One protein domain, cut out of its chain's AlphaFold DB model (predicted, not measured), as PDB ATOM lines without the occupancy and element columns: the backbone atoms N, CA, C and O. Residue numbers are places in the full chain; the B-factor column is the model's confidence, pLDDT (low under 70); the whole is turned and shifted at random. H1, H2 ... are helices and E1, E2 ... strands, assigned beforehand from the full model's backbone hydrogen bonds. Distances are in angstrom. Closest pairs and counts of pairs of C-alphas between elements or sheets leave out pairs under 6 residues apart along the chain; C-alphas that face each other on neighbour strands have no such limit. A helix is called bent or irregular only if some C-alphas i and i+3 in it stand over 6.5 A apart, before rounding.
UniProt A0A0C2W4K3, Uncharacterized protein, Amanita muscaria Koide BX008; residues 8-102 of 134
ATOM      1  N   ARG A   8      83.459 -47.954  14.048       88.75
ATOM      2  CA  ARG A   8      82.406 -46.973  14.308       88.75
ATOM      3  C   ARG A   8      82.937 -45.586  14.007       88.75
ATOM      4  O   ARG A   8      83.893 -45.143  14.646       88.75
ATOM      5  N   ILE A   9      82.309 -44.904  13.061       90.44
ATOM      6  CA  ILE A   9      82.728 -43.581  12.609       90.44
ATOM      7  C   ILE A   9      81.619 -42.583  12.910       90.44
ATOM      8  O   ILE A   9      80.484 -42.788  12.487       90.44
ATOM      9  N   LEU A  10      81.953 -41.495  13.601       92.56
ATOM     10  CA  LEU A  10      81.100 -40.311  13.649       92.56
ATOM     11  C   LEU A  10      81.545 -39.343  12.556       92.56
ATOM     12  O   LEU A  10      82.708 -38.944  12.519       92.56
ATOM     13  N   VAL A  11      80.627 -38.947  11.685       93.81
ATOM     14  CA  VAL A  11      80.849 -37.895  10.693       93.81
ATOM     15  C   VAL A  11      79.931 -36.731  11.023       93.81
ATOM     16  O   VAL A  11      78.718 -36.907  11.115       93.81
ATOM     17  N   THR A  12      80.487 -35.536  11.201       95.19
ATOM     18  CA  THR A  12      79.675 -34.341  11.443       95.19
ATOM     19  C   THR A  12      79.697 -33.400  10.252       95.19
ATOM     20  O   THR A  12      80.732 -33.233   9.609       95.19
ATOM     21  N   GLY A  13      78.575 -32.734  10.017       95.69
ATOM     22  CA  GLY A  13      78.488 -31.539   9.178       95.69
ATOM     23  C   GLY A  13      78.018 -30.362  10.024       95.69
ATOM     24  O   GLY A  13      77.494 -30.560  11.119       95.69
ATOM     25  N   PHE A  14      78.213 -29.142   9.540       96.62
ATOM     26  CA  PHE A  14      77.722 -27.951  10.228       96.62
ATOM     27  C   PHE A  14      76.320 -27.565   9.775       96.62
ATOM     28  O   PHE A  14      75.979 -27.781   8.621       96.62
ATOM     29  N   GLY A  15      75.553 -26.922  10.649       95.94
ATOM     30  CA  GLY A  15      74.255 -26.346  10.324       95.94
ATOM     31  C   GLY A  15      74.334 -25.011   9.565       95.94
ATOM     32  O   GLY A  15      75.428 -24.508   9.271       95.94
ATOM     33  N   PRO A  16      73.176 -24.418   9.227       95.88
ATOM     34  CA  PRO A  16      73.052 -23.122   8.549       95.88
ATOM     35  C   PRO A  16      73.865 -21.984   9.198       95.88
ATOM     36  O   PRO A  16      73.994 -21.930  10.418       95.88
ATOM     37  N   PHE A  17      74.392 -21.049   8.394       94.00
ATOM     38  CA  PHE A  17      75.034 -19.803   8.862       94.00
ATOM     39  C   PHE A  17      75.149 -18.769   7.727       94.00
ATOM     40  O   PHE A  17      75.102 -19.138   6.557       94.00
ATOM     41  N   ASN A  18      75.323 -17.478   8.045       84.31
ATOM     42  CA  ASN A  18      75.633 -16.397   7.084       84.31
ATOM     43  C   ASN A  18      74.801 -16.421   5.772       84.31
ATOM     44  O   ASN A  18      75.335 -16.266   4.675       84.31
ATOM     45  N   GLY A  19      73.490 -16.666   5.882       81.19
ATOM     46  CA  GLY A  19      72.560 -16.717   4.744       81.19
ATOM     47  C   GLY A  19      72.484 -18.059   3.999       81.19
ATOM     48  O   GLY A  19      71.593 -18.232   3.164       81.19
ATOM     49  N   PHE A  20      73.342 -19.035   4.311       86.44
ATOM     50  CA  PHE A  20      73.184 -20.410   3.834       86.44
ATOM     51  C   PHE A  20      71.999 -21.063   4.545       86.44
ATOM     52  O   PHE A  20      72.085 -21.349   5.734       86.44
ATOM     53  N   LYS A  21      70.901 -21.324   3.819       91.19
ATOM     54  CA  LYS A  21      69.721 -22.029   4.360       91.19
ATOM     55  C   LYS A  21      70.012 -23.484   4.723       91.19
ATOM     56  O   LYS A  21      69.381 -24.019   5.621       91.19
ATOM     57  N   VAL A  22      70.940 -24.103   3.998       92.94
ATOM     58  CA  VAL A  22      71.490 -25.428   4.280       92.94
ATOM     59  C   VAL A  22      72.989 -25.348   4.029       92.94
ATOM     60  O   VAL A  22      73.430 -24.742   3.048       92.94
ATOM     61  N   ASN A  23      73.777 -25.919   4.928       95.19
ATOM     62  CA  ASN A  23      75.227 -25.889   4.832       95.19
ATOM     63  C   ASN A  23      75.726 -27.007   3.895       95.19
ATOM     64  O   ASN A  23      75.332 -28.163   4.070       95.19
ATOM     65  N   PRO A  24      76.630 -26.716   2.942       93.50
ATOM     66  CA  PRO A  24      77.193 -27.737   2.059       93.50
ATOM     67  C   PRO A  24      77.876 -28.898   2.792       93.50
ATOM     68  O   PRO A  24      77.865 -30.019   2.294       93.50
ATOM     69  N   SER A  25      78.451 -28.651   3.973       95.19
ATOM     70  CA  SER A  25      79.061 -29.721   4.772       95.19
ATOM     71  C   SER A  25      78.032 -30.706   5.321       95.19
ATOM     72  O   SER A  25      78.309 -31.899   5.334       95.19
ATOM     73  N   TRP A  26      76.840 -30.239   5.707       95.25
ATOM     74  CA  TRP A  26      75.750 -31.124   6.105       95.25
ATOM     75  C   TRP A  26      75.215 -31.915   4.915       95.25
ATOM     76  O   TRP A  26      75.146 -33.138   5.002       95.25
ATOM     77  N   LEU A  27      74.968 -31.245   3.780       93.06
ATOM     78  CA  LEU A  27      74.559 -31.882   2.517       93.06
ATOM     79  C   LEU A  27      75.507 -33.009   2.083       93.06
ATOM     80  O   LEU A  27      75.066 -34.027   1.562       93.06
ATOM     81  N   ALA A  28      76.807 -32.839   2.314       91.25
ATOM     82  CA  ALA A  28      77.802 -33.840   1.959       91.25
ATOM     83  C   ALA A  28      77.737 -35.109   2.824       91.25
ATOM     84  O   ALA A  28      78.229 -36.147   2.384       91.25
ATOM     85  N   VAL A  29      77.187 -35.038   4.042       91.44
ATOM     86  CA  VAL A  29      77.296 -36.129   5.020       91.44
ATOM     87  C   VAL A  29      75.957 -36.752   5.408       91.44
ATOM     88  O   VAL A  29      75.951 -37.945   5.687       91.44
ATOM     89  N   HIS A  30      74.838 -36.017   5.405       85.56
ATOM     90  CA  HIS A  30      73.593 -36.456   6.065       85.56
ATOM     91  C   HIS A  30      73.014 -37.785   5.556       85.56
ATOM     92  O   HIS A  30      72.540 -38.574   6.369       85.56
ATOM     93  N   ASP A  31      73.139 -38.075   4.258       74.50
ATOM     94  CA  ASP A  31      72.631 -39.308   3.633       74.50
ATOM     95  C   ASP A  31      73.725 -40.374   3.423       74.50
ATOM     96  O   ASP A  31      73.582 -41.298   2.616       74.50
ATOM     97  N   THR A  32      74.854 -40.265   4.130       66.94
ATOM     98  CA  THR A  32      75.991 -41.171   3.927       66.94
ATOM     99  C   THR A  32      75.746 -42.525   4.594       66.94
ATOM    100  O   THR A  32      76.077 -42.736   5.761       66.94
ATOM    101  N   ILE A  33      75.209 -43.480   3.831       60.69
ATOM    102  CA  ILE A  33      75.178 -44.901   4.201       60.69
ATOM    103  C   ILE A  33      76.386 -45.588   3.557       60.69
ATOM    104  O   ILE A  33      76.377 -45.884   2.364       60.69
ATOM    105  N   LEU A  34      77.433 -45.861   4.342       62.00
ATOM    106  CA  LEU A  34      78.550 -46.708   3.907       62.00
ATOM    107  C   LEU A  34      78.364 -48.113   4.471       62.00
ATOM    108  O   LEU A  34      78.415 -48.311   5.685       62.00
ATOM    109  N   THR A  35      78.160 -49.093   3.595       53.69
ATOM    110  CA  THR A  35      78.191 -50.508   3.970       53.69
ATOM    111  C   THR A  35      79.602 -51.069   3.818       53.69
ATOM    112  O   THR A  35      80.365 -50.718   2.916       53.69
ATOM    113  N   ALA A  36      79.942 -51.959   4.744       53.75
ATOM    114  CA  ALA A  36      81.258 -52.557   4.934       53.75
ATOM    115  C   ALA A  36      81.895 -53.207   3.705       53.75
ATOM    116  O   ALA A  36      83.117 -53.190   3.573       53.75
ATOM    117  N   ASP A  37      81.072 -53.751   2.809       56.12
ATOM    118  CA  ASP A  37      81.532 -54.458   1.611       56.12
ATOM    119  C   ASP A  37      82.293 -53.528   0.648       56.12
ATOM    120  O   ASP A  37      82.997 -53.992  -0.245       56.12
ATOM    121  N   SER A  38      82.187 -52.211   0.852       55.62
ATOM    122  CA  SER A  38      82.793 -51.185   0.001       55.62
ATOM    123  C   SER A  38      84.202 -50.763   0.425       55.62
ATOM    124  O   SER A  38      84.828 -49.977  -0.286       55.62
ATOM    125  N   LEU A  39      84.713 -51.221   1.579       65.31
ATOM    126  CA  LEU A  39      85.959 -50.687   2.133       65.31
ATOM    127  C   LEU A  39      87.123 -51.672   2.059       65.31
ATOM    128  O   LEU A  39      87.155 -52.746   2.663       65.31
ATOM    129  N   SER A  40      88.126 -51.228   1.314       69.44
ATOM    130  CA  SER A  40      89.398 -51.896   1.126       69.44
ATOM    131  C   SER A  40      90.519 -50.986   1.607       69.44
ATOM    132  O   SER A  40      90.466 -49.766   1.446       69.44
ATOM    133  N   ARG A  41      91.541 -51.576   2.224       72.50
ATOM    134  CA  ARG A  41      92.835 -50.906   2.354       72.50
ATOM    135  C   ARG A  41      93.579 -51.046   1.033       72.50
ATOM    136  O   ARG A  41      93.399 -52.038   0.333       72.50
ATOM    137  N   VAL A  42      94.429 -50.083   0.726       78.19
ATOM    138  CA  VAL A  42      95.349 -50.176  -0.405       78.19
ATOM    139  C   VAL A  42      96.636 -50.822   0.104       78.19
ATOM    140  O   VAL A  42      97.159 -50.401   1.138       78.19
ATOM    141  N   ASP A  43      97.086 -51.899  -0.536       82.06
ATOM    142  CA  ASP A  43      98.380 -52.510  -0.226       82.06
ATOM    143  C   ASP A  43      99.545 -51.732  -0.862       82.06
ATOM    144  O   ASP A  43      99.359 -50.732  -1.549       82.06
ATOM    145  N   GLU A  44     100.775 -52.184  -0.624       84.19
ATOM    146  CA  GLU A  44     101.987 -51.565  -1.183       84.19
ATOM    147  C   GLU A  44     102.070 -51.619  -2.726       84.19
ATOM    148  O   GLU A  44     102.944 -50.984  -3.309       84.19
ATOM    149  N   HIS A  45     101.163 -52.353  -3.383       88.00
ATOM    150  CA  HIS A  45     101.053 -52.502  -4.837       88.00
ATOM    151  C   HIS A  45      99.800 -51.812  -5.405       88.00
ATOM    152  O   HIS A  45      99.339 -52.169  -6.495       88.00
ATOM    153  N   ASP A  46      99.223 -50.860  -4.668       82.12
ATOM    154  CA  ASP A  46      97.999 -50.142  -5.030       82.12
ATOM    155  C   ASP A  46      96.759 -51.041  -5.224       82.12
ATOM    156  O   ASP A  46      95.799 -50.669  -5.909       82.12
ATOM    157  N   LYS A  47      96.730 -52.234  -4.613       82.19
ATOM    158  CA  LYS A  47      95.569 -53.129  -4.695       82.19
ATOM    159  C   LYS A  47      94.632 -52.973  -3.510       82.19
ATOM    160  O   LYS A  47      95.037 -52.960  -2.352       82.19
ATOM    161  N   ALA A  48      93.341 -52.939  -3.825       79.44
ATOM    162  CA  ALA A  48      92.255 -52.985  -2.862       79.44
ATOM    163  C   ALA A  48      92.202 -54.354  -2.154       79.44
ATOM    164  O   ALA A  48      91.828 -55.364  -2.751       79.44
ATOM    165  N   VAL A  49      92.535 -54.382  -0.864       77.94
ATOM    166  CA  VAL A  49      92.397 -55.540   0.025       77.94
ATOM    167  C   VAL A  49      91.221 -55.302   0.976       77.94
ATOM    168  O   VAL A  49      91.271 -54.345   1.752       77.94
ATOM    169  N   PRO A  50      90.171 -56.142   0.967       74.62
ATOM    170  CA  PRO A  50      89.033 -55.989   1.869       74.62
ATOM    171  C   PRO A  50      89.464 -55.947   3.338       74.62
ATOM    172  O   PRO A  50      90.291 -56.749   3.777       74.62
ATOM    173  N   LEU A  51      88.890 -55.024   4.110       69.75
ATOM    174  CA  LEU A  51      89.213 -54.868   5.534       69.75
ATOM    175  C   LEU A  51      88.602 -55.963   6.424       69.75
ATOM    176  O   LEU A  51      89.045 -56.135   7.557       69.75
ATOM    177  N   GLY A  52      87.590 -56.695   5.939       71.88
ATOM    178  CA  GLY A  52      86.954 -57.805   6.665       71.88
ATOM    179  C   GLY A  52      86.188 -57.402   7.934       71.88
ATOM    180  O   GLY A  52      85.783 -58.272   8.700       71.88
ATOM    181  N   ARG A  53      85.988 -56.100   8.173       75.69
ATOM    182  CA  ARG A  53      85.291 -55.547   9.342       75.69
ATOM    183  C   ARG A  53      84.153 -54.642   8.888       75.69
ATOM    184  O   ARG A  53      84.338 -53.834   7.981       75.69
ATOM    185  N   LEU A  54      82.996 -54.752   9.546       79.12
ATOM    186  CA  LEU A  54      81.865 -53.874   9.257       79.12
ATOM    187  C   LEU A  54      82.206 -52.416   9.564       79.12
ATOM    188  O   LEU A  54      82.860 -52.169  10.566       79.12
ATOM    189  N   ILE A  55      81.749 -51.454   8.760       82.25
ATOM    190  CA  ILE A  55      81.823 -50.030   9.116       82.25
ATOM    191  C   ILE A  55      80.418 -49.534   9.412       82.25
ATOM    192  O   ILE A  55      79.487 -49.795   8.653       82.25
ATOM    193  N   HIS A  56      80.271 -48.847  10.538       84.12
ATOM    194  CA  HIS A  56      79.037 -48.184  10.914       84.12
ATOM    195  C   HIS A  56      79.288 -46.683  10.980       84.12
ATOM    196  O   HIS A  56      80.050 -46.217  11.830       84.12
ATOM    197  N   VAL A  57      78.653 -45.943  10.073       87.12
ATOM    198  CA  VAL A  57      78.709 -44.483  10.044       87.12
ATOM    199  C   VAL A  57      77.500 -43.927  10.777       87.12
ATOM    200  O   VAL A  57      76.358 -44.268  10.479       87.12
ATOM    201  N   THR A  58      77.772 -43.054  11.732       88.31
ATOM    202  CA  THR A  58      76.793 -42.184  12.364       88.31
ATOM    203  C   THR A  58      77.012 -40.769  11.851       88.31
ATOM    204  O   THR A  58      78.146 -40.293  11.854       88.31
ATOM    205  N   THR A  59      75.943 -40.090  11.445       90.31
ATOM    206  CA  THR A  59      75.991 -38.693  11.006       90.31
ATOM    207  C   THR A  59      75.341 -37.784  12.044       90.31
ATOM    208  O   THR A  59      74.372 -38.170  12.697       90.31
ATOM    209  N   LEU A  60      75.901 -36.587  12.231       91.31
ATOM    210  CA  LEU A  60      75.368 -35.589  13.160       91.31
ATOM    211  C   LEU A  60      75.532 -34.171  12.603       91.31
ATOM    212  O   LEU A  60      76.631 -33.779  12.204       91.31
ATOM    213  N   GLU A  61      74.451 -33.396  12.598       93.75
ATOM    214  CA  GLU A  61      74.500 -31.967  12.286       93.75
ATOM    215  C   GLU A  61      74.884 -31.182  13.544       93.75
ATOM    216  O   GLU A  61      74.301 -31.370  14.612       93.75
ATOM    217  N   VAL A  62      75.883 -30.308  13.427       95.31
ATOM    218  CA  VAL A  62      76.384 -29.466  14.519       95.31
ATOM    219  C   VAL A  62      76.064 -28.004  14.200       95.31
ATOM    220  O   VAL A  62      76.521 -27.509  13.170       95.31
ATOM    221  N   PRO A  63      75.321 -27.275  15.047       95.88
ATOM    222  CA  PRO A  63      75.127 -25.837  14.902       95.88
ATOM    223  C   PRO A  63      76.442 -25.087  14.673       95.88
ATOM    224  O   PRO A  63      77.456 -25.356  15.321       95.88
ATOM    225  N   THR A  64      76.428 -24.118  13.756       96.56
ATOM    226  CA  THR A  64      77.574 -23.226  13.530       96.56
ATOM    227  C   THR A  64      77.571 -22.135  14.602       96.56
ATOM    228  O   THR A  64      77.375 -20.967  14.290       96.56
ATOM    229  N   GLU A  65      77.726 -22.526  15.866       96.25
ATOM    230  CA  GLU A  65      77.662 -21.657  17.048       96.25
ATOM    231  C   GLU A  65      78.817 -21.984  17.996       96.25
ATOM    232  O   GLU A  65      79.048 -23.153  18.324       96.25
ATOM    233  N   TYR A  66      79.559 -20.968  18.442       95.38
ATOM    234  CA  TYR A  66      80.774 -21.198  19.232       95.38
ATOM    235  C   TYR A  66      80.474 -21.865  20.571       95.38
ATOM    236  O   TYR A  66      81.126 -22.848  20.926       95.38
ATOM    237  N   GLU A  67      79.487 -21.347  21.304       95.31
ATOM    238  CA  GLU A  67      79.102 -21.875  22.613       95.31
ATOM    239  C   GLU A  67      78.639 -23.331  22.510       95.31
ATOM    240  O   GLU A  67      79.111 -24.188  23.262       95.31
ATOM    241  N   TYR A  68      77.787 -23.638  21.527       95.12
ATOM    242  CA  TYR A  68      77.323 -25.001  21.292       95.12
ATOM    243  C   TYR A  68      78.491 -25.953  21.034       95.12
ATOM    244  O   TYR A  68      78.586 -27.012  21.665       95.12
ATOM    245  N   VAL A  69      79.393 -25.581  20.117       95.00
ATOM    246  CA  VAL A  69      80.550 -26.406  19.745       95.00
ATOM    247  C   VAL A  69      81.438 -26.667  20.960       95.00
ATOM    248  O   VAL A  69      81.795 -27.819  21.211       95.00
ATOM    249  N   LEU A  70      81.759 -25.629  21.736       94.19
ATOM    250  CA  LEU A  70      82.623 -25.740  22.913       94.19
ATOM    251  C   LEU A  70      82.014 -26.612  24.015       94.19
ATOM    252  O   LEU A  70      82.740 -27.386  24.640       94.19
ATOM    253  N   ASN A  71      80.701 -26.523  24.226       94.62
ATOM    254  CA  ASN A  71      80.011 -27.279  25.271       94.62
ATOM    255  C   ASN A  71      79.709 -28.730  24.868       94.62
ATOM    256  O   ASN A  71      79.635 -29.601  25.734       94.62
ATOM    257  N   THR A  72      79.540 -29.002  23.571       94.50
ATOM    258  CA  THR A  72      78.974 -30.280  23.106       94.50
ATOM    259  C   THR A  72      80.005 -31.183  22.434       94.50
ATOM    260  O   THR A  72      80.080 -32.368  22.757       94.50
ATOM    261  N   VAL A  73      80.837 -30.649  21.530       95.50
ATOM    262  CA  VAL A  73      81.752 -31.470  20.711       95.50
ATOM    263  C   VAL A  73      82.742 -32.287  21.547       95.50
ATOM    264  O   VAL A  73      82.932 -33.456  21.215       95.50
ATOM    265  N   PRO A  74      83.327 -31.788  22.658       96.19
ATOM    266  CA  PRO A  74      84.170 -32.622  23.517       96.19
ATOM    267  C   PRO A  74      83.477 -33.909  23.997       96.19
ATOM    268  O   PRO A  74      84.120 -34.955  24.093       96.19
ATOM    269  N   GLY A  75      82.158 -33.860  24.225       95.44
ATOM    270  CA  GLY A  75      81.345 -35.017  24.602       95.44
ATOM    271  C   GLY A  75      81.298 -36.111  23.534       95.44
ATOM    272  O   GLY A  75      81.193 -37.288  23.877       95.44
ATOM    273  N   PHE A  76      81.469 -35.775  22.252       95.38
ATOM    274  CA  PHE A  76      81.494 -36.756  21.156       95.38
ATOM    275  C   PHE A  76      82.697 -37.699  21.249       95.38
ATOM    276  O   PHE A  76      82.628 -38.845  20.806       95.38
ATOM    277  N   HIS A  77      83.793 -37.220  21.841       95.81
ATOM    278  CA  HIS A  77      85.036 -37.969  22.018       95.81
ATOM    279  C   HIS A  77      85.059 -38.799  23.311       95.81
ATOM    280  O   HIS A  77      86.007 -39.559  23.529       95.81
ATOM    281  N   ALA A  78      84.050 -38.654  24.176       95.25
ATOM    282  CA  ALA A  78      83.947 -39.419  25.411       95.25
ATOM    283  C   ALA A  78      83.660 -40.909  25.143       95.25
ATOM    284  O   ALA A  78      83.269 -41.320  24.047       95.25
ATOM    285  N   ARG A  79      83.873 -41.737  26.169       93.88
ATOM    286  CA  ARG A  79      83.606 -43.182  26.154       93.88
ATOM    287  C   ARG A  79      82.805 -43.541  27.416       93.88
ATOM    288  O   ARG A  79      83.434 -43.691  28.465       93.88
ATOM    289  N   PRO A  80      81.458 -43.619  27.357       92.25
ATOM    290  CA  PRO A  80      80.591 -43.474  26.175       92.25
ATOM    291  C   PRO A  80      80.462 -42.023  25.657       92.25
ATOM    292  O   PRO A  80      80.625 -41.089  26.444       92.25
ATOM    293  N   PRO A  81      80.137 -41.810  24.363       93.56
ATOM    294  CA  PRO A  81      79.882 -40.487  23.805       93.56
ATOM    295  C   PRO A  81      78.627 -39.856  24.397       93.56
ATOM    296  O   PRO A  81      77.586 -40.507  24.521       93.56
ATOM    297  N   VAL A  82      78.711 -38.559  24.670       92.12
ATOM    298  CA  VAL A  82      77.565 -37.724  25.031       92.12
ATOM    299  C   VAL A  82      77.116 -36.993  23.772       92.12
ATOM    300  O   VAL A  82      77.758 -36.040  23.337       92.12
ATOM    301  N   LEU A  83      76.038 -37.482  23.159       88.44
ATOM    302  CA  LEU A  83      75.408 -36.853  22.000       88.44
ATOM    303  C   LEU A  83      74.197 -36.021  22.455       88.44
ATOM    304  O   LEU A  83      73.560 -36.384  23.447       88.44
ATOM    305  N   PRO A  84      73.853 -34.928  21.754       85.12
ATOM    306  CA  PRO A  84      72.645 -34.162  22.040       85.12
ATOM    307  C   PRO A  84      71.395 -35.059  21.969       85.12
ATOM    308  O   PRO A  84      71.280 -35.912  21.085       85.12
ATOM    309  N   LEU A  85      70.497 -34.857  22.942       61.19
ATOM    310  CA  LEU A  85      69.429 -35.772  23.383       61.19
ATOM    311  C   LEU A  85      68.354 -36.113  22.333       61.19
ATOM    312  O   LEU A  85      67.604 -37.063  22.535       61.19
ATOM    313  N   ASP A  86      68.303 -35.397  21.211       57.50
ATOM    314  CA  ASP A  86      67.228 -35.535  20.216       57.50
ATOM    315  C   ASP A  86      67.531 -36.541  19.101       57.50
ATOM    316  O   ASP A  86      66.685 -36.839  18.254       57.50
ATOM    317  N   ASN A  87      68.728 -37.120  19.102       55.91
ATOM    318  CA  ASN A  87      69.098 -38.096  18.099       55.91
ATOM    319  C   ASN A  87      68.731 -39.490  18.610       55.91
ATOM    320  O   ASN A  87      69.412 -40.034  19.477       55.91
ATOM    321  N   PHE A  88      67.733 -40.138  18.001       58.88
ATOM    322  CA  PHE A  88      67.450 -41.587  18.131       58.88
ATOM    323  C   PHE A  88      68.612 -42.491  17.652       58.88
ATOM    324  O   PHE A  88      68.452 -43.678  17.361       58.88
ATOM    325  N   VAL A  89      69.800 -41.915  17.528       66.38
ATOM    326  CA  VAL A  89      71.040 -42.520  17.102       66.38
ATOM    327  C   VAL A  89      71.608 -43.284  18.288       66.38
ATOM    328  O   VAL A  89      71.989 -42.714  19.306       66.38
ATOM    329  N   THR A  90      71.673 -44.606  18.154       73.19
ATOM    330  CA  THR A  90      72.358 -45.454  19.129       73.19
ATOM    331  C   THR A  90      73.826 -45.031  19.206       73.19
ATOM    332  O   THR A  90      74.542 -45.184  18.219       73.19
ATOM    333  N   SER A  91      74.282 -44.508  20.346       80.50
ATOM    334  CA  SER A  91      75.698 -44.203  20.549       80.50
ATOM    335  C   SER A  91      76.466 -45.470  20.953       80.50
ATOM    336  O   SER A  91      75.928 -46.347  21.638       80.50
ATOM    337  N   PRO A  92      77.722 -45.626  20.509       88.38
ATOM    338  CA  PRO A  92      78.524 -46.781  20.876       88.38
ATOM    339  C   PRO A  92      79.033 -46.672  22.316       88.38
ATOM    340  O   PRO A  92      79.671 -45.687  22.671       88.38
ATOM    341  N   HIS A  93      78.819 -47.715  23.123       86.81
ATOM    342  CA  HIS A  93      79.221 -47.746  24.536       86.81
ATOM    343  C   HIS A  93      80.708 -47.403  24.755       86.81
ATOM    344  O   HIS A  93      81.043 -46.612  25.630       86.81
ATOM    345  N   ASP A  94      81.603 -47.925  23.911       90.44
ATOM    346  CA  ASP A  94      83.053 -47.704  24.054       90.44
ATOM    347  C   ASP A  94      83.575 -46.498  23.255       90.44
ATOM    348  O   ASP A  94      84.786 -46.340  23.085       90.44
ATOM    349  N   GLY A  95      82.678 -45.659  22.735       93.69
ATOM    350  CA  GLY A  95      83.024 -44.529  21.878       93.69
ATOM    351  C   GLY A  95      83.156 -44.849  20.395       93.69
ATOM    352  O   GLY A  95      83.024 -45.991  19.951       93.69
ATOM    353  N   TYR A  96      83.397 -43.794  19.622       93.94
ATOM    354  CA  TYR A  96      83.729 -43.898  18.205       93.94
ATOM    355  C   TYR A  96      85.207 -44.253  18.024       93.94
ATOM    356  O   TYR A  96      86.072 -43.790  18.773       93.94
ATOM    357  N   ASP A  97      85.498 -45.071  17.014       92.94
ATOM    358  CA  ASP A  97      86.866 -45.444  16.646       92.94
ATOM    359  C   ASP A  97      87.535 -44.333  15.816       92.94
ATOM    360  O   ASP A  97      88.752 -44.161  15.859       92.94
ATOM    361  N   PHE A  98      86.728 -43.552  15.090       93.44
ATOM    362  CA  PHE A  98      87.160 -42.388  14.324       93.44
ATOM    363  C   PHE A  98      86.070 -41.311  14.301       93.44
ATOM    364  O   PHE A  98      84.878 -41.623  14.277       93.44
ATOM    365  N   ILE A  99      86.479 -40.042  14.294       95.56
ATOM    366  CA  ILE A  99      85.575 -38.892  14.201       95.56
ATOM    367  C   ILE A  99      86.085 -37.967  13.097       95.56
ATOM    368  O   ILE A  99      87.250 -37.567  13.113       95.56
ATOM    369  N   LEU A 100      85.212 -37.634  12.146       95.69
ATOM    370  CA  LEU A 100      85.490 -36.734  11.033       95.69
ATOM    371  C   LEU A 100      84.539 -35.538  11.078       95.69
ATOM    372  O   LEU A 100      83.340 -35.683  10.857       95.69
ATOM    373  N   HIS A 101      85.084 -34.347  11.305       97.00
ATOM    374  CA  HIS A 101      84.329 -33.102  11.205       97.00
ATOM    375  C   HIS A 101      84.489 -32.506   9.807       97.00
ATOM    376  O   HIS A 101      85.602 -32.187   9.387       97.00
ATOM    377  N   VAL A 102      83.381 -32.353   9.086       96.81
ATOM    378  CA  VAL A 102      83.348 -31.769   7.744       96.81
ATOM    379  C   VAL A 102      82.864 -30.327   7.844       96.81
ATOM    380  O   VAL A 102      81.818 -30.046   8.421       96.81
TER     381      VAL A 102
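AT A GLANCE: This is residues 8 to 102 of the 134 residues of an uncharacterized protein of Amanita muscaria Koide BX008 (UniProt A0A0C2W4K3). A small three-stranded parallel sheet, E4, E1, E5 in that order, makes the body; short helix H1 packs over E1, while H2 only grazes the sheet. A small antiparallel hairpin, E2 and E3, sits well away from this body at one end of the longest axis. The printed part has 95 residues, with two named helices and five named strands in the order E1, H1, E2, E3, E4, H2, E5; under half of the residues are in these elements, and the class is mixed. It is loose, with a radius of gyration of the C-alphas of 15.4 A and spans of 45 by 32 by 23 A.

HOW THE PARTS SIT: E1, residues 8 to 14, is the inner strand between edge strands E4, residues 55 to 62, and E5, residues 98 to 101. N 11 and O 58 are 2.8 A apart; N 12 and O 100 are 2.9 A apart, both within hydrogen-bond range. H1, residues 24 to 29, is on the sheet over E1, at a height of 7.9 A; its closest C-alphas to E1 are those of Trp 26 and Gly 13, 4.1 A apart. E2, residues 40 to 42, and E3, residues 48 to 50, form a hairpin, with N 41 and O 49 2.8 A apart; both are apart from E1. H2, residues 66 to 76, only grazes the sheet with residues 68 to 76. E4, H2 and E5 form a split strand-helix-strand unit, two parallel strands with a helix between them in the chain and E1 between them in the sheet; its crossover is right-handed. Of the O i to N i+4 pairs, 1 of 2 in H1 and 4 of 7 in H2 are within range.

IN THESE COORDINATES: E1 begins at C-alpha 8 (82.406, -46.973, 14.308) and is 20.0 A long; E4 is 21.9 A. H2, 15.7 A, is only just irregular: C-alphas 71 and 74 are 7.0 A apart. E5 ends at C-alpha 101 (84.329, -33.102, 11.205).

THE WHOLE: The C-alphas of Gly 19 and His 45 are the farthest apart, 46.7 A. The printed part has no cut; the link from H2 to E5 is long, 21 residues. The pLDDT is under 70 at residues 32 to 40, 51 and 85 to 89.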